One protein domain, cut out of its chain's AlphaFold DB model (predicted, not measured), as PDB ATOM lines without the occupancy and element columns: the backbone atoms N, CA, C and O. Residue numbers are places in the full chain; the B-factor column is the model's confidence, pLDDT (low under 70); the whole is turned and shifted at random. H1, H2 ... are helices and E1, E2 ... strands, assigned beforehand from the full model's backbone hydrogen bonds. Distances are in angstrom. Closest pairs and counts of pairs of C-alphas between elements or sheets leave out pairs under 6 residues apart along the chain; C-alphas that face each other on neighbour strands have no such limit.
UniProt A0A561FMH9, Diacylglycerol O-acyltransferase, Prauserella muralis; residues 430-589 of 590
ATOM      1  N   ARG A 430      10.209 -21.697  -3.495       90.31
ATOM      2  CA  ARG A 430       8.964 -22.189  -2.884       90.31
ATOM      3  C   ARG A 430       7.772 -21.488  -3.504       90.31
ATOM      4  O   ARG A 430       7.876 -20.305  -3.823       90.31
ATOM      5  N   PHE A 431       6.660 -22.196  -3.673       93.19
ATOM      6  CA  PHE A 431       5.430 -21.629  -4.221       93.19
ATOM      7  C   PHE A 431       4.249 -21.850  -3.280       93.19
ATOM      8  O   PHE A 431       4.047 -22.943  -2.756       93.19
ATOM      9  N   GLY A 432       3.439 -20.811  -3.097       93.94
ATOM     10  CA  GLY A 432       2.232 -20.882  -2.287       93.94
ATOM     11  C   GLY A 432       1.108 -20.019  -2.840       93.94
ATOM     12  O   GLY A 432       1.334 -19.040  -3.555       93.94
ATOM     13  N   THR A 433      -0.118 -20.381  -2.469       93.81
ATOM     14  CA  THR A 433      -1.347 -19.695  -2.873       93.81
ATOM     15  C   THR A 433      -2.165 -19.280  -1.661       93.81
ATOM     16  O   THR A 433      -2.329 -20.064  -0.726       93.81
ATOM     17  N   LEU A 434      -2.744 -18.087  -1.707       91.56
ATOM     18  CA  LEU A 434      -3.622 -17.541  -0.681       91.56
ATOM     19  C   LEU A 434      -4.832 -16.888  -1.352       91.56
ATOM     20  O   LEU A 434      -4.678 -16.040  -2.225       91.56
ATOM     21  N   LEU A 435      -6.038 -17.274  -0.943       89.69
ATOM     22  CA  LEU A 435      -7.278 -16.636  -1.381       89.69
ATOM     23  C   LEU A 435      -7.791 -15.722  -0.270       89.69
ATOM     24  O   LEU A 435      -8.092 -16.205   0.819       89.69
ATOM     25  N   LEU A 436      -7.855 -14.420  -0.527       88.38
ATOM     26  CA  LEU A 436      -8.340 -13.414   0.418       88.38
ATOM     27  C   LEU A 436      -9.749 -12.955   0.048       88.38
ATOM     28  O   LEU A 436     -10.062 -12.808  -1.135       88.38
ATOM     29  N   ASP A 437     -10.560 -12.647   1.058       87.44
ATOM     30  CA  ASP A 437     -11.786 -11.881   0.849       87.44
ATOM     31  C   ASP A 437     -11.401 -10.451   0.461       87.44
ATOM     32  O   ASP A 437     -10.495  -9.857   1.049       87.44
ATOM     33  N   ARG A 438     -12.062  -9.900  -0.559       84.81
ATOM     34  CA  ARG A 438     -11.694  -8.579  -1.088       84.81
ATOM     35  C   ARG A 438     -12.164  -7.436  -0.190       84.81
ATOM     36  O   ARG A 438     -11.424  -6.478   0.005       84.81
ATOM     37  N   GLU A 439     -13.368  -7.554   0.365       87.00
ATOM     38  CA  GLU A 439     -14.028  -6.490   1.132       87.00
ATOM     39  C   GLU A 439     -13.179  -5.971   2.313       87.00
ATOM     40  O   GLU A 439     -13.004  -4.755   2.409       87.00
ATOM     41  N   PRO A 440     -12.554  -6.819   3.161       88.69
ATOM     42  CA  PRO A 440     -11.689  -6.322   4.234       88.69
ATOM     43  C   PRO A 440     -10.467  -5.544   3.724       88.69
ATOM     44  O   PRO A 440     -10.064  -4.553   4.332       88.69
ATOM     45  N   VAL A 441      -9.878  -5.973   2.602       88.12
ATOM     46  CA  VAL A 441      -8.706  -5.318   1.997       88.12
ATOM     47  C   VAL A 441      -9.094  -3.956   1.420       88.12
ATOM     48  O   VAL A 441      -8.378  -2.976   1.618       88.12
ATOM     49  N   GLU A 442     -10.245  -3.879   0.754       86.50
ATOM     50  CA  GLU A 442     -10.805  -2.635   0.220       86.50
ATOM     51  C   GLU A 442     -11.134  -1.635   1.339       86.50
ATOM     52  O   GLU A 442     -10.802  -0.452   1.238       86.50
ATOM     53  N   GLN A 443     -11.710  -2.110   2.447       88.69
ATOM     54  CA  GLN A 443     -12.006  -1.276   3.611       88.69
ATOM     55  C   GLN A 443     -10.730  -0.681   4.228       88.69
ATOM     56  O   GLN A 443     -10.676   0.526   4.477       88.69
ATOM     57  N   LEU A 444      -9.698  -1.508   4.425       90.00
ATOM     58  CA  LEU A 444      -8.391  -1.071   4.925       90.00
ATOM     59  C   LEU A 444      -7.740  -0.036   4.004       90.00
ATOM     60  O   LEU A 444      -7.223   0.977   4.476       90.00
ATOM     61  N   ALA A 445      -7.795  -0.274   2.692       86.75
ATOM     62  CA  ALA A 445      -7.266   0.642   1.689       86.75
ATOM     63  C   ALA A 445      -7.953   2.016   1.786       86.75
ATOM     64  O   ALA A 445      -7.280   3.043   1.899       86.75
ATOM     65  N   GLY A 446      -9.289   2.032   1.853       86.25
ATOM     66  CA  GLY A 446     -10.076   3.257   2.005       86.25
ATOM     67  C   GLY A 446      -9.778   4.023   3.298       86.25
ATOM     68  O   GLY A 446      -9.627   5.242   3.267       86.25
ATOM     69  N   GLN A 447      -9.636   3.322   4.427       88.00
ATOM     70  CA  GLN A 447      -9.318   3.924   5.730       88.00
ATOM     71  C   GLN A 447      -7.910   4.530   5.781       88.00
ATOM     72  O   GLN A 447      -7.701   5.556   6.429       88.00
ATOM     73  N   ALA A 448      -6.948   3.908   5.097       84.94
ATOM     74  CA  ALA A 448      -5.565   4.371   5.042       84.94
ATOM     75  C   ALA A 448      -5.307   5.425   3.950       84.94
ATOM     76  O   ALA A 448      -4.210   5.979   3.897       84.94
ATOM     77  N   GLY A 449      -6.282   5.701   3.072       84.75
ATOM     78  CA  GLY A 449      -6.070   6.538   1.888       84.75
ATOM     79  C   GLY A 449      -5.078   5.923   0.891       84.75
ATOM     80  O   GLY A 449      -4.358   6.655   0.215       84.75
ATOM     81  N   ALA A 450      -5.022   4.590   0.830       84.62
ATOM     82  CA  ALA A 450      -4.092   3.802   0.024       84.62
ATOM     83  C   ALA A 450      -4.841   2.930  -1.004       84.62
ATOM     84  O   ALA A 450      -6.069   2.845  -0.984       84.62
ATOM     85  N   GLY A 451      -4.123   2.271  -1.917       80.75
ATOM     86  CA  GLY A 451      -4.693   1.256  -2.810       80.75
ATOM     87  C   GLY A 451      -4.710  -0.148  -2.188       80.75
ATOM     88  O   GLY A 451      -3.916  -0.458  -1.304       80.75
ATOM     89  N   GLU A 452      -5.558  -1.052  -2.705       81.94
ATOM     90  CA  GLU A 452      -5.572  -2.475  -2.296       81.94
ATOM     91  C   GLU A 452      -4.180  -3.125  -2.438       81.94
ATOM     92  O   GLU A 452      -3.761  -3.919  -1.598       81.94
ATOM     93  N   ALA A 453      -3.425  -2.753  -3.479       78.81
ATOM     94  CA  ALA A 453      -2.064  -3.236  -3.690       78.81
ATOM     95  C   ALA A 453      -1.100  -2.799  -2.572       78.81
ATOM     96  O   ALA A 453      -0.257  -3.595  -2.168       78.81
ATOM     97  N   ASP A 454      -1.245  -1.581  -2.044       82.88
ATOM     98  CA  ASP A 454      -0.399  -1.062  -0.961       82.88
ATOM     99  C   ASP A 454      -0.659  -1.819   0.343       82.88
ATOM    100  O   ASP A 454       0.280  -2.188   1.048       82.88
ATOM    101  N   VAL A 455      -1.931  -2.130   0.624       88.31
ATOM    102  CA  VAL A 455      -2.332  -2.961   1.770       88.31
ATOM    103  C   VAL A 455      -1.694  -4.346   1.681       88.31
ATOM    104  O   VAL A 455      -1.077  -4.809   2.641       88.31
ATOM    105  N   LEU A 456      -1.779  -4.992   0.515       87.56
ATOM    106  CA  LEU A 456      -1.181  -6.312   0.300       87.56
ATOM    107  C   LEU A 456       0.351  -6.276   0.369       87.56
ATOM    108  O   LEU A 456       0.955  -7.177   0.948       87.56
ATOM    109  N   LEU A 457       0.988  -5.235  -0.172       85.38
ATOM    110  CA  LEU A 457       2.439  -5.050  -0.092       85.38
ATOM    111  C   LEU A 457       2.909  -4.810   1.342       85.38
ATOM    112  O   LEU A 457       3.922  -5.377   1.753       85.38
ATOM    113  N   SER A 458       2.155  -4.029   2.117       89.50
ATOM    114  CA  SER A 458       2.410  -3.836   3.544       89.50
ATOM    115  C   SER A 458       2.284  -5.150   4.312       89.50
ATOM    116  O   SER A 458       3.161  -5.474   5.109       89.50
ATOM    117  N   ALA A 459       1.255  -5.954   4.027       92.19
ATOM    118  CA  ALA A 459       1.076  -7.262   4.653       92.19
ATOM    119  C   ALA A 459       2.206  -8.247   4.307       92.19
ATOM    120  O   ALA A 459       2.716  -8.943   5.184       92.19
ATOM    121  N   VAL A 460       2.657  -8.262   3.047       89.88
ATOM    122  CA  VAL A 460       3.834  -9.027   2.599       89.88
ATOM    123  C   VAL A 460       5.096  -8.597   3.345       89.88
ATOM    124  O   VAL A 460       5.875  -9.447   3.776       89.88
ATOM    125  N   ALA A 461       5.299  -7.295   3.530       89.19
ATOM    126  CA  ALA A 461       6.453  -6.753   4.239       89.19
ATOM    127  C   ALA A 461       6.430  -7.072   5.744       89.19
ATOM    128  O   ALA A 461       7.454  -7.472   6.304       89.19
ATOM    129  N   GLY A 462       5.263  -6.960   6.389       91.88
ATOM    130  CA  GLY A 462       5.059  -7.380   7.777       91.88
ATOM    131  C   GLY A 462       5.329  -8.873   7.965       91.88
ATOM    132  O   GLY A 462       6.088  -9.261   8.851       91.88
ATOM    133  N   ALA A 463       4.814  -9.713   7.065       92.88
ATOM    134  CA  ALA A 463       5.066 -11.151   7.085       92.88
ATOM    135  C   ALA A 463       6.552 -11.480   6.882       92.88
ATOM    136  O   ALA A 463       7.107 -12.275   7.639       92.88
ATOM    137  N   LEU A 464       7.227 -10.826   5.926       90.06
ATOM    138  CA  LEU A 464       8.668 -10.977   5.701       90.06
ATOM    139  C   LEU A 464       9.470 -10.692   6.976       90.06
ATOM    140  O   LEU A 464      10.339 -11.483   7.324       90.06
ATOM    141  N   ASN A 465       9.147  -9.630   7.720       90.25
ATOM    142  CA  ASN A 465       9.826  -9.340   8.988       90.25
ATOM    143  C   ASN A 465       9.666 -10.432  10.049       90.25
ATOM    144  O   ASN A 465      10.511 -10.540  10.936       90.25
ATOM    145  N   ARG A 466       8.584 -11.212   9.990       91.69
ATOM    146  CA  ARG A 466       8.271 -12.245  10.985       91.69
ATOM    147  C   ARG A 466       8.899 -13.594  10.655       91.69
ATOM    148  O   ARG A 466       9.194 -14.352  11.579       91.69
ATOM    149  N   VAL A 467       9.074 -13.914   9.369       91.50
ATOM    150  CA  VAL A 467       9.481 -15.269   8.945       91.50
ATOM    151  C   VAL A 467      10.769 -15.340   8.140       91.50
ATOM    152  O   VAL A 467      11.328 -16.427   8.038       91.50
ATOM    153  N   ALA A 468      11.232 -14.243   7.538       86.31
ATOM    154  CA  ALA A 468      12.403 -14.306   6.676       86.31
ATOM    155  C   ALA A 468      13.691 -14.540   7.476       86.31
ATOM    156  O   ALA A 468      13.847 -14.071   8.606       86.31
ATOM    157  N   THR A 469      14.636 -15.245   6.856       82.88
ATOM    158  CA  THR A 469      15.916 -15.595   7.480       82.88
ATOM    159  C   THR A 469      16.810 -14.349   7.633       82.88
ATOM    160  O   THR A 469      17.107 -13.693   6.633       82.88
ATOM    161  N   PRO A 470      17.271 -13.995   8.852       78.56
ATOM    162  CA  PRO A 470      18.172 -12.858   9.068       78.56
ATOM    163  C   PRO A 470      19.578 -13.066   8.462       78.56
ATOM    164  O   PRO A 470      20.023 -14.209   8.344       78.56
ATOM    165  N   PRO A 471      20.342 -11.990   8.176       77.69
ATOM    166  CA  PRO A 471      20.011 -10.581   8.400       77.69
ATOM    167  C   PRO A 471      19.116 -10.003   7.294       77.69
ATOM    168  O   PRO A 471      19.392 -10.159   6.107       77.69
ATOM    169  N   LEU A 472      18.070  -9.279   7.697       70.75
ATOM    170  CA  LEU A 472      17.180  -8.587   6.768       70.75
ATOM    171  C   LEU A 472      17.723  -7.185   6.433       70.75
ATOM    172  O   LEU A 472      18.129  -6.460   7.346       70.75
ATOM    173  N   PRO A 473      17.727  -6.769   5.152       75.81
ATOM    174  CA  PRO A 473      17.998  -5.382   4.780       75.81
ATOM    175  C   PRO A 473      16.888  -4.445   5.300       75.81
ATOM    176  O   PRO A 473      15.798  -4.915   5.616       75.81
ATOM    177  N   PRO A 474      17.109  -3.116   5.345       71.06
ATOM    178  CA  PRO A 474      16.077  -2.151   5.750       71.06
ATOM    179  C   PRO A 474      14.875  -2.093   4.789       71.06
ATOM    180  O   PRO A 474      13.807  -1.618   5.162       71.06
ATOM    181  N   ALA A 475      15.029  -2.579   3.556       71.88
ATOM    182  CA  ALA A 475      13.949  -2.741   2.593       71.88
ATOM    183  C   ALA A 475      14.202  -3.975   1.719       71.88
ATOM    184  O   ALA A 475      15.353  -4.307   1.425       71.88
ATOM    185  N   ALA A 476      13.132  -4.635   1.283       73.69
ATOM    186  CA  ALA A 476      13.187  -5.755   0.351       73.69
ATOM    187  C   ALA A 476      12.562  -5.378  -0.990       73.69
ATOM    188  O   ALA A 476      11.493  -4.773  -1.034       73.69
ATOM    189  N   ARG A 477      13.185  -5.794  -2.095       75.50
ATOM    190  CA  ARG A 477      12.533  -5.746  -3.407       75.50
ATOM    191  C   ARG A 477      11.557  -6.910  -3.551       75.50
ATOM    192  O   ARG A 477      11.926  -8.059  -3.315       75.50
ATOM    193  N   VAL A 478      10.341  -6.606  -3.983       71.88
ATOM    194  CA  VAL A 478       9.261  -7.550  -4.277       71.88
ATOM    195  C   VAL A 478       8.858  -7.384  -5.737       71.88
ATOM    196  O   VAL A 478       8.668  -6.265  -6.213       71.88
ATOM    197  N   SER A 479       8.755  -8.490  -6.472       67.94
ATOM    198  CA  SER A 479       8.198  -8.463  -7.833       67.94
ATOM    199  C   SER A 479       6.678  -8.563  -7.742       67.94
ATOM    200  O   SER A 479       6.202  -9.506  -7.129       67.94
ATOM    201  N   VAL A 480       5.935  -7.611  -8.309       66.38
ATOM    202  CA  VAL A 480       4.470  -7.520  -8.214       66.38
ATOM    203  C   VAL A 480       3.854  -7.556  -9.599       66.38
ATOM    204  O   VAL A 480       4.182  -6.713 -10.436       66.38
ATOM    205  N   ASP A 481       2.940  -8.492  -9.829       65.75
ATOM    206  CA  ASP A 481       2.095  -8.501 -11.022       65.75
ATOM    207  C   ASP A 481       0.685  -8.010 -10.666       65.75
ATOM    208  O   ASP A 481      -0.005  -8.622  -9.847       65.75
ATOM    209  N   LEU A 482       0.297  -6.865 -11.240       57.66
ATOM    210  CA  LEU A 482      -1.020  -6.248 -11.061       57.66
ATOM    211  C   LEU A 482      -1.798  -6.306 -12.385       57.66
ATOM    212  O   LEU A 482      -1.199  -6.114 -13.447       57.66
ATOM    213  N   PRO A 483      -3.127  -6.507 -12.359       48.56
ATOM    214  CA  PRO A 483      -3.956  -6.571 -13.560       48.56
ATOM    215  C   PRO A 483      -3.717  -5.397 -14.520       48.56
ATOM    216  O   PRO A 483      -3.872  -4.233 -14.153       48.56
ATOM    217  N   GLY A 484      -3.359  -5.708 -15.770       44.00
ATOM    218  CA  GLY A 484      -3.134  -4.715 -16.829       44.00
ATOM    219  C   GLY A 484      -1.772  -4.008 -16.792       44.00
ATOM    220  O   GLY A 484      -1.490  -3.206 -17.683       44.00
ATOM    221  N   ALA A 485      -0.914  -4.310 -15.816       43.28
ATOM    222  CA  ALA A 485       0.462  -3.833 -15.756       43.28
ATOM    223  C   ALA A 485       1.442  -4.991 -15.994       43.28
ATOM    224  O   ALA A 485       1.162  -6.132 -15.659       43.28
ATOM    225  N   ARG A 486       2.619  -4.697 -16.563       56.81
ATOM    226  CA  ARG A 486       3.740  -5.648 -16.531       56.81
ATOM    227  C   ARG A 486       4.225  -5.804 -15.092       56.81
ATOM    228  O   ARG A 486       4.191  -4.817 -14.356       56.81
ATOM    229  N   THR A 487       4.767  -6.971 -14.750       62.66
ATOM    230  CA  THR A 487       5.429  -7.214 -13.462       62.66
ATOM    231  C   THR A 487       6.407  -6.083 -13.125       62.66
ATOM    232  O   THR A 487       7.308  -5.769 -13.910       62.66
ATOM    233  N   ARG A 488       6.224  -5.448 -11.964       66.19
ATOM    234  CA  ARG A 488       7.051  -4.338 -11.465       66.19
ATOM    235  C   ARG A 488       7.891  -4.789 -10.282       66.19
ATOM    236  O   ARG A 488       7.504  -5.701  -9.565       66.19
ATOM    237  N   GLN A 489       9.024  -4.133 -10.053       68.81
ATOM    238  CA  GLN A 489       9.755  -4.267  -8.792       68.81
ATOM    239  C   GLN A 489       9.366  -3.121  -7.866       68.81
ATOM    240  O   GLN A 489       9.415  -1.962  -8.275       68.81
ATOM    241  N   VAL A 490       8.995  -3.459  -6.636       72.00
ATOM    242  CA  VAL A 490       8.597  -2.516  -5.592       72.00
ATOM    243  C   VAL A 490       9.494  -2.740  -4.381       72.00
ATOM    244  O   VAL A 490       9.720  -3.886  -3.999       72.00
ATOM    245  N   GLU A 491      10.027  -1.676  -3.784       76.94
ATOM    246  CA  GLU A 491      10.715  -1.774  -2.494       76.94
ATOM    247  C   GLU A 491       9.706  -1.647  -1.358       76.94
ATOM    248  O   GLU A 491       8.916  -0.706  -1.326       76.94
ATOM    249  N   VAL A 492       9.736  -2.605  -0.434       81.50
ATOM    250  CA  VAL A 492       8.894  -2.600   0.759       81.50
ATOM    251  C   VAL A 492       9.755  -2.457   2.016       81.50
ATOM    252  O   VAL A 492      10.798  -3.113   2.116       81.50
ATOM    253  N   PRO A 493       9.355  -1.605   2.976       82.62
ATOM    254  CA  PRO A 493      10.130  -1.361   4.183       82.62
ATOM    255  C   PRO A 493      10.119  -2.588   5.097       82.62
ATOM    256  O   PRO A 493       9.064  -3.151   5.396       82.62
ATOM    257  N   LEU A 494      11.299  -2.959   5.585       82.25
ATOM    258  CA  LEU A 494      11.515  -3.993   6.594       82.25
ATOM    259  C   LEU A 494      11.978  -3.356   7.920       82.25
ATOM    260  O   LEU A 494      12.294  -2.170   7.983       82.25
ATOM    261  N   GLY A 495      11.977  -4.132   9.006       80.44
ATOM    262  CA  GLY A 495      12.369  -3.687  10.349       80.44
ATOM    263  C   GLY A 495      11.207  -3.495  11.332       80.44
ATOM    264  O   GLY A 495      10.030  -3.584  10.969       80.44
ATOM    265  N   GLY A 496      11.555  -3.253  12.600       81.88
ATOM    266  CA  GLY A 496      10.629  -3.184  13.739       81.88
ATOM    267  C   GLY A 496       9.836  -1.877  13.820       81.88
ATOM    268  O   GLY A 496      10.058  -1.087  14.729       81.88
ATOM    269  N   MET A 497       8.931  -1.659  12.866       87.94
ATOM    270  CA  MET A 497       7.932  -0.582  12.882       87.94
ATOM    271  C   MET A 497       6.511  -1.163  13.002       87.94
ATOM    272  O   MET A 497       6.295  -2.281  12.515       87.94
ATOM    273  N   PRO A 498       5.551  -0.433  13.606       91.12
ATOM    274  CA  PRO A 498       4.139  -0.820  13.637       91.12
ATOM    275  C   PRO A 498       3.550  -1.008  12.233       91.12
ATOM    276  O   PRO A 498       3.931  -0.301  11.296       91.12
ATOM    277  N   GLU A 499       2.586  -1.916  12.071       92.00
ATOM    278  CA  GLU A 499       2.054  -2.248  10.741       92.00
ATOM    279  C   GLU A 499       1.283  -1.081  10.106       92.00
ATOM    280  O   GLU A 499       1.390  -0.861   8.899       92.00
ATOM    281  N   ARG A 500       0.582  -0.255  10.894       90.38
ATOM    282  CA  ARG A 500      -0.049   0.974  10.381       90.38
ATOM    283  C   ARG A 500       0.964   1.990   9.849       90.38
ATOM    284  O   ARG A 500       0.713   2.625   8.824       90.38
ATOM    285  N   GLU A 501       2.108   2.140  10.518       89.69
ATOM    286  CA  GLU A 501       3.202   2.997  10.037       89.69
ATOM    287  C   GLU A 501       3.834   2.415   8.772       89.69
ATOM    288  O   GLU A 501       4.137   3.157   7.839       89.69
ATOM    289  N   ARG A 502       3.961   1.084   8.699       90.56
ATOM    290  CA  ARG A 502       4.422   0.384   7.498       90.56
ATOM    291  C   ARG A 502       3.495   0.624   6.311       90.56
ATOM    292  O   ARG A 502       3.980   0.966   5.236       90.56
ATOM    293  N   LEU A 503       2.183   0.509   6.513       90.50
ATOM    294  CA  LEU A 503       1.186   0.770   5.477       90.50
ATOM    295  C   LEU A 503       1.263   2.219   4.996       90.50
ATOM    296  O   LEU A 503       1.305   2.465   3.793       90.50
ATOM    297  N   ALA A 504       1.360   3.172   5.926       87.50
ATOM    298  CA  ALA A 504       1.549   4.576   5.584       87.50
ATOM    299  C   ALA A 504       2.855   4.808   4.807       87.50
ATOM    300  O   ALA A 504       2.854   5.569   3.847       87.50
ATOM    301  N   ALA A 505       3.952   4.134   5.165       84.31
ATOM    302  CA  ALA A 505       5.228   4.234   4.458       84.31
ATOM    303  C   ALA A 505       5.170   3.628   3.045       84.31
ATOM    304  O   ALA A 505       5.703   4.225   2.112       84.31
ATOM    305  N   VAL A 506       4.502   2.484   2.865       82.19
ATOM    306  CA  VAL A 506       4.277   1.869   1.544       82.19
ATOM    307  C   VAL A 506       3.422   2.788   0.668       82.19
ATOM    308  O   VAL A 506       3.807   3.080  -0.463       82.19
ATOM    309  N   ALA A 507       2.320   3.316   1.211       81.56
ATOM    310  CA  ALA A 507       1.435   4.239   0.505       81.56
ATOM    311  C   ALA A 507       2.132   5.574   0.168       81.56
ATOM    312  O   ALA A 507       2.036   6.071  -0.954       81.56
ATOM    313  N   ALA A 508       2.893   6.145   1.110       76.06
ATOM    314  CA  ALA A 508       3.628   7.399   0.931       76.06
ATOM    315  C   ALA A 508       4.841   7.258  -0.000       76.06
ATOM    316  O   ALA A 508       5.182   8.206  -0.709       76.06
ATOM    317  N   GLY A 509       5.470   6.078  -0.030       64.50
ATOM    318  CA  GLY A 509       6.538   5.723  -0.968       64.50
ATOM    319  C   GLY A 509       6.082   5.691  -2.431       64.50
ATOM    320  O   GLY A 509       6.928   5.657  -3.322       64.50
ATOM    321  N   ASN A 510       4.764   5.742  -2.669       53.22
ATOM    322  CA  ASN A 510       4.096   6.022  -3.938       53.22
ATOM    323  C   ASN A 510       4.765   5.347  -5.147       53.22
ATOM    324  O   ASN A 510       5.166   5.993  -6.116       53.22
ATOM    325  N   LEU A 511       4.877   4.016  -5.100       50.72
ATOM    326  CA  LEU A 511       5.315   3.245  -6.264       50.72
ATOM    327  C   LEU A 511       4.189   3.035  -7.291       50.72
ATOM    328  O   LEU A 511       4.497   2.638  -8.419       50.72
ATOM    329  N   VAL A 512       2.925   3.383  -6.986       43.59
ATOM    330  CA  VAL A 512       1.873   3.532  -8.009       43.59
ATOM    331  C   VAL A 512       0.746   4.521  -7.620       43.59
ATOM    332  O   VAL A 512      -0.247   4.123  -7.015       43.59
ATOM    333  N   PRO A 513       0.790   5.795  -8.054       32.56
ATOM    334  CA  PRO A 513      -0.393   6.653  -8.022       32.56
ATOM    335  C   PRO A 513      -1.489   6.080  -8.941       32.56
ATOM    336  O   PRO A 513      -1.262   5.907 -10.139       32.56
ATOM    337  N   GLY A 514      -2.684   5.806  -8.411       36.91
ATOM    338  CA  GLY A 514      -3.886   5.579  -9.227       36.91
ATOM    339  C   GLY A 514      -4.137   4.163  -9.767       36.91
ATOM    340  O   GLY A 514      -4.997   4.015 -10.633       36.91
ATOM    341  N   THR A 515      -3.481   3.105  -9.274       40.06
ATOM    342  CA  THR A 515      -3.956   1.728  -9.534       40.06
ATOM    343  C   THR A 515      -5.085   1.350  -8.585       40.06
ATOM    344  O   THR A 515      -4.926   0.514  -7.700       40.06
ATOM    345  N   SER A 516      -6.269   1.921  -8.804       37.34
ATOM    346  CA  SER A 516      -7.484   1.142  -8.568       37.34
ATOM    347  C   SER A 516      -7.357  -0.116  -9.430       37.34
ATOM    348  O   SER A 516      -7.188   0.021 -10.644       37.34
ATOM    349  N   LEU A 517      -7.375  -1.319  -8.842       37.38
ATOM    350  CA  LEU A 517      -7.482  -2.556  -9.623       37.38
ATOM    351  C   LEU A 517      -8.694  -2.378 -10.556       37.38
ATOM    352  O   LEU A 517      -9.803  -2.218 -10.040       37.38
ATOM    353  N   PRO A 518      -8.521  -2.294 -11.891       33.66
ATOM    354  CA  PRO A 518      -9.620  -1.923 -12.769       33.66
ATOM    355  C   PRO A 518     -10.749  -2.947 -12.636       33.66
ATOM    356  O   PRO A 518     -10.596  -4.119 -12.986       33.66
ATOM    357  N   VAL A 519     -11.887  -2.475 -12.121       34.16
ATOM    358  CA  VAL A 519     -13.120  -3.241 -11.872       34.16
ATOM    359  C   VAL A 519     -13.634  -3.903 -13.162       34.16
ATOM    360  O   VAL A 519     -14.214  -4.989 -13.130       34.16
ATOM    361  N   ASP A 520     -13.321  -3.315 -14.319       30.00
ATOM    362  CA  ASP A 520     -13.931  -3.661 -15.606       30.00
ATOM    363  C   ASP A 520     -13.331  -4.897 -16.303       30.00
ATOM    364  O   ASP A 520     -13.932  -5.436 -17.236       30.00
ATOM    365  N   ALA A 521     -12.168  -5.401 -15.870       33.16
ATOM    366  CA  ALA A 521     -11.599  -6.632 -16.436       33.16
ATOM    367  C   ALA A 521     -12.177  -7.909 -15.795       33.16
ATOM    368  O   ALA A 521     -12.204  -8.961 -16.438       33.16
ATOM    369  N   VAL A 522     -12.692  -7.805 -14.564       36.03
ATOM    370  CA  VAL A 522     -13.205  -8.931 -13.762       36.03
ATOM    371  C   VAL A 522     -14.532  -9.472 -14.318       36.03
ATOM    372  O   VAL A 522     -14.803 -10.665 -14.219       36.03
ATOM    373  N   GLN A 523     -15.332  -8.644 -15.000       31.36
ATOM    374  CA  GLN A 523     -16.648  -9.047 -15.523       31.36
ATOM    375  C   GLN A 523     -16.616  -9.934 -16.781       31.36
ATOM    376  O   GLN A 523     -17.664 -10.421 -17.203       31.36
ATOM    377  N   ARG A 524     -15.447 -10.180 -17.394       35.59
ATOM    378  CA  ARG A 524     -15.333 -11.094 -18.553       35.59
ATOM    379  C   ARG A 524     -14.951 -12.530 -18.189       35.59
ATOM    380  O   ARG A 524     -14.867 -13.367 -19.087       35.59
ATOM    381  N   GLY A 525     -14.768 -12.834 -16.904       33.91
ATOM    382  CA  GLY A 525     -14.706 -14.211 -16.424       33.91
ATOM    383  C   GLY A 525     -16.109 -14.807 -16.368       33.91
ATOM    384  O   GLY A 525     -17.007 -14.244 -15.745       33.91
ATOM    385  N   THR A 526     -16.322 -15.950 -17.014       35.97
ATOM    386  CA  THR A 526     -17.518 -16.749 -16.749       35.97
ATOM    387  C   THR A 526     -17.511 -17.158 -15.266       35.97
ATOM    388  O   THR A 526     -16.489 -17.648 -14.790       35.97
ATOM    389  N   PRO A 527     -18.624 -17.016 -14.522       38.50
ATOM    390  CA  PRO A 527     -18.707 -17.333 -13.085       38.50
ATOM    391  C   PRO A 527     -18.445 -18.811 -12.719       38.50
ATOM    392  O   PRO A 527     -18.506 -19.174 -11.552       38.50
ATOM    393  N   ALA A 528     -18.135 -19.658 -13.704       45.00
ATOM    394  CA  ALA A 528     -17.748 -21.059 -13.547       45.00
ATOM    395  C   ALA A 528     -16.217 -21.285 -13.506       45.00
ATOM    396  O   ALA A 528     -15.759 -22.425 -13.491       45.00
ATOM    397  N   ALA A 529     -15.409 -20.224 -13.560       57.94
ATOM    398  CA  ALA A 529     -13.954 -20.317 -13.604       57.94
ATOM    399  C   ALA A 529     -13.362 -20.368 -12.186       57.94
ATOM    400  O   ALA A 529     -13.404 -19.378 -11.460       57.94
ATOM    401  N   GLY A 530     -12.807 -21.517 -11.793       68.69
ATOM    402  CA  GLY A 530     -12.085 -21.666 -10.525       68.69
ATOM    403  C   GLY A 530     -10.890 -20.711 -10.387       68.69
ATOM    404  O   GLY A 530     -10.472 -20.063 -11.353       68.69
ATOM    405  N   ALA A 531     -10.350 -20.632  -9.167       83.00
ATOM    406  CA  ALA A 531      -9.371 -19.619  -8.783       83.00
ATOM    407  C   ALA A 531      -8.086 -19.627  -9.633       83.00
ATOM    408  O   ALA A 531      -7.554 -20.696  -9.934       83.00
ATOM    409  N   GLU A 532      -7.560 -18.446  -9.969       87.69
ATOM    410  CA  GLU A 532      -6.317 -18.282 -10.737       87.69
ATOM    411  C   GLU A 532      -5.240 -17.542  -9.941       87.69
ATOM    412  O   GLU A 532      -5.369 -16.354  -9.657       87.69
ATOM    413  N   TYR A 533      -4.144 -18.227  -9.633       89.31
ATOM    414  CA  TYR A 533      -3.030 -17.705  -8.853       89.31
ATOM    415  C   TYR A 533      -1.842 -17.358  -9.762       89.31
ATOM    416  O   TYR A 533      -1.318 -18.247 -10.443       89.31
ATOM    417  N   PRO A 534      -1.385 -16.094  -9.783       87.69
ATOM    418  CA  PRO A 534      -0.171 -15.701 -10.493       87.69
ATOM    419  C   PRO A 534       1.075 -16.424  -9.983       87.69
ATOM    420  O   PRO A 534       1.283 -16.587  -8.786       87.69
ATOM    421  N   ILE A 535       1.945 -16.813 -10.906       89.50
ATOM    422  CA  ILE A 535       3.250 -17.399 -10.625       89.50
ATOM    423  C   ILE A 535       4.298 -16.366 -11.028       89.50
ATOM    424  O   ILE A 535       4.697 -16.286 -12.191       89.50
ATOM    425  N   VAL A 536       4.722 -15.553 -10.064       84.38
ATOM    426  CA  VAL A 536       5.648 -14.437 -10.293       84.38
ATOM    427  C   VAL A 536       7.008 -14.806  -9.713       84.38
ATOM    428  O   VAL A 536       7.165 -14.748  -8.496       84.38
ATOM    429  N   PRO A 537       8.003 -15.211 -10.521       81.12
ATOM    430  CA  PRO A 537       9.328 -15.505  -9.995       81.12
ATOM    431  C   PRO A 537       9.979 -14.230  -9.427       81.12
ATOM    432  O   PRO A 537       9.797 -13.145  -9.991       81.12
ATOM    433  N   PRO A 538      10.783 -14.335  -8.354       78.19
ATOM    434  CA  PRO A 538      11.566 -13.205  -7.880       78.19
ATOM    435  C   PRO A 538      12.561 -12.786  -8.961       78.19
ATOM    436  O   PRO A 538      13.335 -13.597  -9.484       78.19
ATOM    437  N   ALA A 539      12.553 -11.505  -9.306       71.62
ATOM    438  CA  ALA A 539      13.588 -10.937 -10.149       71.62
ATOM    439  C   ALA A 539      14.948 -10.892  -9.412       71.62
ATOM    440  O   ALA A 539      14.985 -10.962  -8.183       71.62
ATOM    441  N   PRO A 540      16.085 -10.749 -10.122       69.06
ATOM    442  CA  PRO A 540      17.400 -10.720  -9.479       69.06
ATOM    443  C   PRO A 540      17.498  -9.668  -8.362       69.06
ATOM    444  O   PRO A 540      17.275  -8.478  -8.595       69.06
ATOM    445  N   GLY A 541      17.848 -10.118  -7.153       70.06
ATOM    446  CA  GLY A 541      17.953  -9.280  -5.954       70.06
ATOM    447  C   GLY A 541      16.625  -8.961  -5.253       70.06
ATOM    448  O   GLY A 541      16.642  -8.226  -4.270       70.06
ATOM    449  N   ALA A 542      15.492  -9.481  -5.735       73.12
ATOM    450  CA  ALA A 542      14.222  -9.446  -5.017       73.12
ATOM    451  C   ALA A 542      14.143 -10.603  -4.007       73.12
ATOM    452  O   ALA A 542      14.586 -11.711  -4.300       73.12
ATOM    453  N   ALA A 543      13.557 -10.345  -2.837       73.81
ATOM    454  CA  ALA A 543      13.364 -11.345  -1.786       73.81
ATOM    455  C   ALA A 543      12.319 -12.401  -2.189       73.81
ATOM    456  O   ALA A 543      12.482 -13.592  -1.929       73.81
ATOM    457  N   LEU A 544      11.246 -11.949  -2.842       84.56
ATOM    458  CA  LEU A 544      10.181 -12.792  -3.377       84.56
ATOM    459  C   LEU A 544       9.506 -12.131  -4.583       84.56
ATOM    460  O   LEU A 544       9.650 -10.928  -4.832       84.56
ATOM    461  N   GLY A 545       8.754 -12.926  -5.332       82.62
ATOM    462  CA  GLY A 545       7.750 -12.444  -6.268       82.62
ATOM    463  C   GLY A 545       6.352 -12.806  -5.774       82.62
ATOM    464  O   GLY A 545       6.125 -13.895  -5.257       82.62
ATOM    465  N   ALA A 546       5.420 -11.873  -5.903       82.50
ATOM    466  CA  ALA A 546       4.021 -12.044  -5.562       82.50
ATOM    467  C   ALA A 546       3.158 -11.483  -6.694       82.50
ATOM    468  O   ALA A 546       3.497 -10.488  -7.325       82.50
ATOM    469  N   GLY A 547       2.021 -12.099  -6.969       76.62
ATOM    470  CA  GLY A 547       1.052 -11.546  -7.907       76.62
ATOM    471  C   GLY A 547      -0.351 -11.696  -7.365       76.62
ATOM    472  O   GLY A 547      -0.639 -12.631  -6.617       76.62
ATOM    473  N   VAL A 548      -1.213 -10.758  -7.746       77.44
ATOM    474  CA  VAL A 548      -2.594 -10.701  -7.271       77.44
ATOM    475  C   VAL A 548      -3.527 -10.655  -8.468       77.44
ATOM    476  O   VAL A 548      -3.391  -9.803  -9.347       77.44
ATOM    477  N   ARG A 549      -4.506 -11.558  -8.496       77.88
ATOM    478  CA  ARG A 549      -5.569 -11.572  -9.500       77.88
ATOM    479  C   ARG A 549      -6.920 -11.448  -8.806       77.88
ATOM    480  O   ARG A 549      -7.280 -12.264  -7.961       77.88
ATOM    481  N   ALA A 550      -7.658 -10.397  -9.152       73.75
ATOM    482  CA  ALA A 550      -9.036 -10.238  -8.708       73.75
ATOM    483  C   ALA A 550      -9.937 -11.221  -9.464       73.75
ATOM    484  O   ALA A 550      -9.819 -11.367 -10.682       73.75
ATOM    485  N   GLN A 551     -10.840 -11.879  -8.744       72.06
ATOM    486  CA  GLN A 551     -11.774 -12.859  -9.294       72.06
ATOM    487  C   GLN A 551     -13.114 -12.804  -8.554       72.06
ATOM    488  O   GLN A 551     -13.263 -12.078  -7.569       72.06
ATOM    489  N   ALA A 552     -14.109 -13.553  -9.037       66.38
ATOM    490  CA  ALA A 552     -15.421 -13.601  -8.401       66.38
ATOM    491  C   ALA A 552     -15.288 -14.056  -6.935       66.38
ATOM    492  O   ALA A 552     -14.896 -15.188  -6.665       66.38
ATOM    493  N   GLY A 553     -15.594 -13.152  -5.999       65.62
ATOM    494  CA  GLY A 553     -15.604 -13.432  -4.563       65.62
ATOM    495  C   GLY A 553     -14.275 -13.263  -3.818       65.62
ATOM    496  O   GLY A 553     -14.260 -13.516  -2.621       65.62
ATOM    497  N   GLY A 554     -13.175 -12.824  -4.448       81.94
ATOM    498  CA  GLY A 554     -11.928 -12.611  -3.699       81.94
ATOM    499  C   GLY A 554     -10.705 -12.179  -4.509       81.94
ATOM    500  O   GLY A 554     -10.772 -11.919  -5.712       81.94
ATOM    501  N   LEU A 555      -9.568 -12.118  -3.817       82.94
ATOM    502  CA  LEU A 555      -8.243 -11.823  -4.359       82.94
ATOM    503  C   LEU A 555      -7.377 -13.084  -4.282       82.94
ATOM    504  O   LEU A 555      -7.053 -13.566  -3.195       82.94
ATOM    505  N   ALA A 556      -7.005 -13.625  -5.440       85.19
ATOM    506  CA  ALA A 556      -6.088 -14.750  -5.544       85.19
ATOM    507  C   ALA A 556      -4.648 -14.240  -5.515       85.19
ATOM    508  O   ALA A 556      -4.221 -13.515  -6.413       85.19
ATOM    509  N   VAL A 557      -3.900 -14.630  -4.490       86.25
ATOM    510  CA  VAL A 557      -2.503 -14.249  -4.291       86.25
ATOM    511  C   VAL A 557      -1.629 -15.473  -4.508       86.25
ATOM    512  O   VAL A 557      -1.805 -16.493  -3.843       86.25
ATOM    513  N   GLY A 558      -0.692 -15.385  -5.443       89.25
ATOM    514  CA  GLY A 558       0.359 -16.383  -5.615       89.25
ATOM    515  C   GLY A 558       1.708 -15.796  -5.228       89.25
ATOM    516  O   GLY A 558       1.992 -14.639  -5.542       89.25
ATOM    517  N   VAL A 559       2.527 -16.575  -4.524       90.06
ATOM    518  CA  VAL A 559       3.835 -16.143  -4.019       90.06
ATOM    519  C   VAL A 559       4.896 -17.164  -4.398       90.06
ATOM    520  O   VAL A 559       4.718 -18.358  -4.166       90.06
ATOM    521  N   VAL A 560       6.007 -16.679  -4.952       89.25
ATOM    522  CA  VAL A 560       7.234 -17.441  -5.189       89.25
ATOM    523  C   VAL A 560       8.359 -16.830  -4.356       89.25
ATOM    524  O   VAL A 560       8.743 -15.681  -4.579       89.25
ATOM    525  N   THR A 561       8.922 -17.590  -3.423       87.56
ATOM    526  CA  THR A 561      10.057 -17.149  -2.597       87.56
ATOM    527  C   THR A 561      11.331 -17.887  -2.976       87.56
ATOM    528  O   THR A 561      11.277 -18.992  -3.519       87.56
ATOM    529  N   ASP A 562      12.486 -17.287  -2.693       82.88
ATOM    530  CA  ASP A 562      13.734 -18.043  -2.591       82.88
ATOM    531  C   ASP A 562      13.737 -18.799  -1.254       82.88
ATOM    532  O   ASP A 562      13.469 -18.205  -0.205       82.88
ATOM    533  N   ALA A 563      14.032 -20.099  -1.283       82.06
ATOM    534  CA  ALA A 563      14.067 -20.951  -0.099       82.06
ATOM    535  C   ALA A 563      15.143 -20.516   0.914       82.06
ATOM    536  O   ALA A 563      15.035 -20.856   2.087       82.06
ATOM    537  N   ALA A 564      16.163 -19.762   0.487       82.06
ATOM    538  CA  ALA A 564      17.144 -19.155   1.384       82.06
ATOM    539  C   ALA A 564      16.587 -17.942   2.150       82.06
ATOM    540  O   ALA A 564      17.135 -17.567   3.184       82.06
ATOM    541  N   VAL A 565      15.516 -17.315   1.648       82.50
ATOM    542  CA  VAL A 565      14.872 -16.151   2.275       82.50
ATOM    543  C   VAL A 565      13.674 -16.596   3.107       82.50
ATOM    544  O   VAL A 565      13.602 -16.273   4.290       82.50
ATOM    545  N   VAL A 566      12.761 -17.358   2.499       87.12
ATOM    546  CA  VAL A 566      11.573 -17.945   3.131       87.12
ATOM    547  C   VAL A 566      11.503 -19.408   2.712       87.12
ATOM    548  O   VAL A 566      11.176 -19.714   1.562       87.12
ATOM    549  N   ASP A 567      11.811 -20.303   3.645       86.00
ATOM    550  CA  ASP A 567      11.808 -21.754   3.452       86.00
ATOM    551  C   ASP A 567      10.400 -22.360   3.583       86.00
ATOM    552  O   ASP A 567      10.046 -23.262   2.819       86.00
ATOM    553  N   ASP A 568       9.595 -21.825   4.506       89.88
ATOM    554  CA  ASP A 568       8.205 -22.197   4.765       89.88
ATOM    555  C   ASP A 568       7.235 -21.128   4.230       89.88
ATOM    556  O   ASP A 568       6.814 -20.191   4.923       89.88
ATOM    557  N   VAL A 569       6.868 -21.278   2.954       90.56
ATOM    558  CA  VAL A 569       5.918 -20.382   2.278       90.56
ATOM    559  C   VAL A 569       4.506 -20.464   2.874       90.56
ATOM    560  O   VAL A 569       3.773 -19.477   2.844       90.56
ATOM    561  N   GLU A 570       4.108 -21.597   3.460       91.12
ATOM    562  CA  GLU A 570       2.788 -21.722   4.088       91.12
ATOM    563  C   GLU A 570       2.715 -20.903   5.375       91.12
ATOM    564  O   GLU A 570       1.729 -20.197   5.609       91.12
ATOM    565  N   ARG A 571       3.768 -20.949   6.198       93.75
ATOM    566  CA  ARG A 571       3.896 -20.081   7.371       93.75
ATOM    567  C   ARG A 571       3.928 -18.611   6.969       93.75
ATOM    568  O   ARG A 571       3.221 -17.816   7.583       93.75
ATOM    569  N   PHE A 572       4.673 -18.257   5.922       93.75
ATOM    570  CA  PHE A 572       4.682 -16.894   5.388       93.75
ATOM    571  C   PHE A 572       3.272 -16.404   5.029       93.75
ATOM    572  O   PHE A 572       2.860 -15.336   5.472       93.75
ATOM    573  N   LEU A 573       2.495 -17.195   4.282       93.25
ATOM    574  CA  LEU A 573       1.136 -16.814   3.883       93.25
ATOM    575  C   LEU A 573       0.164 -16.714   5.071       93.25
ATOM    576  O   LEU A 573      -0.745 -15.881   5.045       93.25
ATOM    577  N   LYS A 574       0.356 -17.521   6.125       94.81
ATOM    578  CA  LYS A 574      -0.391 -17.370   7.388       94.81
ATOM    579  C   LYS A 574      -0.078 -16.035   8.061       94.81
ATOM    580  O   LYS A 574      -1.005 -15.359   8.494       94.81
ATOM    581  N   GLU A 575       1.191 -15.628   8.089       95.62
ATOM    582  CA  GLU A 575       1.586 -14.322   8.628       95.62
ATOM    583  C   GLU A 575       1.059 -13.158   7.785       95.62
ATOM    584  O   GLU A 575       0.627 -12.163   8.352       95.62
ATOM    585  N   VAL A 576       0.990 -13.287   6.451       93.88
ATOM    586  CA  VAL A 576       0.341 -12.266   5.599       93.88
ATOM    587  C   VAL A 576      -1.106 -12.040   6.041       93.88
ATOM    588  O   VAL A 576      -1.532 -10.896   6.191       93.88
ATOM    589  N   ARG A 577      -1.864 -13.114   6.298       95.00
ATOM    590  CA  ARG A 577      -3.236 -12.993   6.813       95.00
ATOM    591  C   ARG A 577      -3.269 -12.393   8.220       95.00
ATOM    592  O   ARG A 577      -4.066 -11.496   8.458       95.00
ATOM    593  N   ALA A 578      -2.375 -12.824   9.108       95.25
ATOM    594  CA  ALA A 578      -2.296 -12.288  10.466       95.25
ATOM    595  C   ALA A 578      -2.006 -10.777  10.487       95.25
ATOM    596  O   ALA A 578      -2.601 -10.058  11.285       95.25
ATOM    597  N   VAL A 579      -1.146 -10.277   9.589       95.06
ATOM    598  CA  VAL A 579      -0.873  -8.836   9.445       95.06
ATOM    599  C   VAL A 579      -2.114  -8.078   8.962       95.06
ATOM    600  O   VAL A 579      -2.405  -6.997   9.466       95.06
ATOM    601  N   LEU A 580      -2.874  -8.631   8.009       94.06
ATOM    602  CA  LEU A 580      -4.130  -8.018   7.553       94.06
ATOM    603  C   LEU A 580      -5.170  -7.950   8.682       94.06
ATOM    604  O   LEU A 580      -5.823  -6.919   8.853       94.06
ATOM    605  N   ASP A 581      -5.289  -9.016   9.475       93.25
ATOM    606  CA  ASP A 581      -6.191  -9.064  10.627       93.25
ATOM    607  C   ASP A 581      -5.778  -8.043  11.707       93.25
ATOM    608  O   ASP A 581      -6.629  -7.369  12.291       93.25
ATOM    609  N   GLU A 582      -4.473  -7.873  11.946       93.31
ATOM    610  CA  GLU A 582      -3.919  -6.872  12.865       93.31
ATOM    611  C   GLU A 582      -4.225  -5.441  12.409       93.31
ATOM    612  O   GLU A 582      -4.770  -4.656  13.187       93.31
ATOM    613  N   LEU A 583      -3.990  -5.126  11.131       92.38
ATOM    614  CA  LEU A 583      -4.350  -3.834  10.538       92.38
ATOM    615  C   LEU A 583      -5.853  -3.539  10.686       92.38
ATOM    616  O   LEU A 583      -6.243  -2.418  11.024       92.38
ATOM    617  N   ALA A 584      -6.706  -4.548  10.484       89.44
ATOM    618  CA  ALA A 584      -8.153  -4.410  10.642       89.44
ATOM    619  C   ALA A 584      -8.568  -4.153  12.099       89.44
ATOM    620  O   ALA A 584      -9.516  -3.405  12.351       89.44
ATOM    621  N   LEU A 585      -7.866  -4.743  13.071       87.06
ATOM    622  CA  LEU A 585      -8.096  -4.501  14.497       87.06
ATOM    623  C   LEU A 585      -7.624  -3.109  14.928       87.06
ATOM    624  O   LEU A 585      -8.338  -2.430  15.670       87.06
ATOM    625  N   GLU A 586      -6.454  -2.671  14.464       84.12
ATOM    626  CA  GLU A 586      -5.914  -1.339  14.749       84.12
ATOM    627  C   GLU A 586      -6.822  -0.234  14.202       84.12
ATOM    628  O   GLU A 586      -7.104   0.734  14.912       84.12
ATOM    629  N   SER A 587      -7.369  -0.411  12.994       75.94
ATOM    630  CA  SER A 587      -8.286   0.567  12.398       75.94
ATOM    631  C   SER A 587      -9.651   0.661  13.092       75.94
ATOM    632  O   SER A 587     -10.396   1.599  12.825       75.94
ATOM    633  N   ARG A 588     -10.016  -0.293  13.958       75.50
ATOM    634  CA  ARG A 588     -11.237  -0.208  14.782       75.50
ATOM    635  C   ARG A 588     -11.007   0.510  16.114       75.50
ATOM    636  O   ARG A 588     -11.979   0.827  16.795       75.50
ATOM    637  N   ARG A 589      -9.746   0.684  16.530       68.00
ATOM    638  CA  ARG A 589      -9.367   1.246  17.839       68.00
ATOM    639  C   ARG A 589      -8.958   2.718  17.787       68.00
ATOM    640  O   ARG A 589      -8.987   3.362  18.832       68.00
TER     641      ARG A 589
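Overview. This is residues 430 to 589 of the 590 residues of the protein "Diacylglycerol O-acyltransferase" of Prauserella muralis (UniProt A0A561FMH9). A strongly twisted five-stranded sheet curls round helix H2, and H5 crosses H2 on that same face; H1 and H3 pack on these two helices, while the short strand E4 packs on E5 and E6 from the other face. H4 lies at one end of the longest axis, far from the other helices. The 160 printed residues run E1 H1 H2 E2 E3 H3 H4 E4 E5 E6 H5; the mixed sheet has the order E1, E6, E5, E2, E3, and the class is mixed, helices and strands. The whole is compact and rounded, with a radius of gyration of the C-alphas of 14.6 A and spans of 45 by 36 by 26 A.

Along the chain. Find C-alpha 430 at (8.964, -22.189, -2.884), where E1, residues 430 to 436, begins. Next come H1, 438 to 448, and H2, 452 to 467, 22.7 A long. E2, 475 to 481, and E3, 488 to 493, form a hairpin. After H3, 499 to 508, H4, 519 to 524, and E4, 532 to 535, look for a second hairpin: E5, 544 to 551, 22.7 A, and E6, 554 to 562, 26.3 A. H5, 569 to 586, runs 25.7 A to C-alpha 586 at (-5.914, -1.339, 14.749).

Arrangement. Start at edge strand E1, antiparallel to E6, with N 434 and O 557 at 2.8 A. E6 is antiparallel to E5, with N 547 and O 558 at 2.9 A. E5 is parallel to E2, with N 546 and O 479 at 2.8 A. E2 is antiparallel to E3, with N 478 and O 490 at 2.8 A. E1, H1 H2 and E2 make a split strand-helix-strand unit, with E6 and E5 between its two strands, and a right-handed crossover. H2 and H5 are on the same face, making two layers, helices over a sheet. They touch at Ala 463 and Glu 575, C-alphas 5.0 A apart, at a steep tilt of 61 degrees, opposite ways. H5 lies over E1 and E6 at a height over the sheet of 11.4 A. H1 touches H2 at Ala 445 and Glu 452, C-alphas 5.3 A apart, and H3 touches H2 at Ser 458 and Leu 503, C-alphas 5.1 A apart. H4 only grazes the sheet with residues 519 to 523. E4 pairs with no named strand; its closest C-alpha pair with E6 is Tyr 533 and Gly 558, 4.9 A. In H1, H2, H3 and H5 every O i to N i+4 pair is within hydrogen-bond range; H4 has 0 of 2, and 0 of 3 O i to N i+3 pairs.

Size, cuts and confidence. The C-alphas farthest apart, Pro 471 and Thr 526, are 45.6 A apart. The printed part has no cut and no long link. Mean pLDDT of the printed part is 77.0; look for values under 70 at residues 479 to 489, 509 to 530, 540, 552 to 553 and 589.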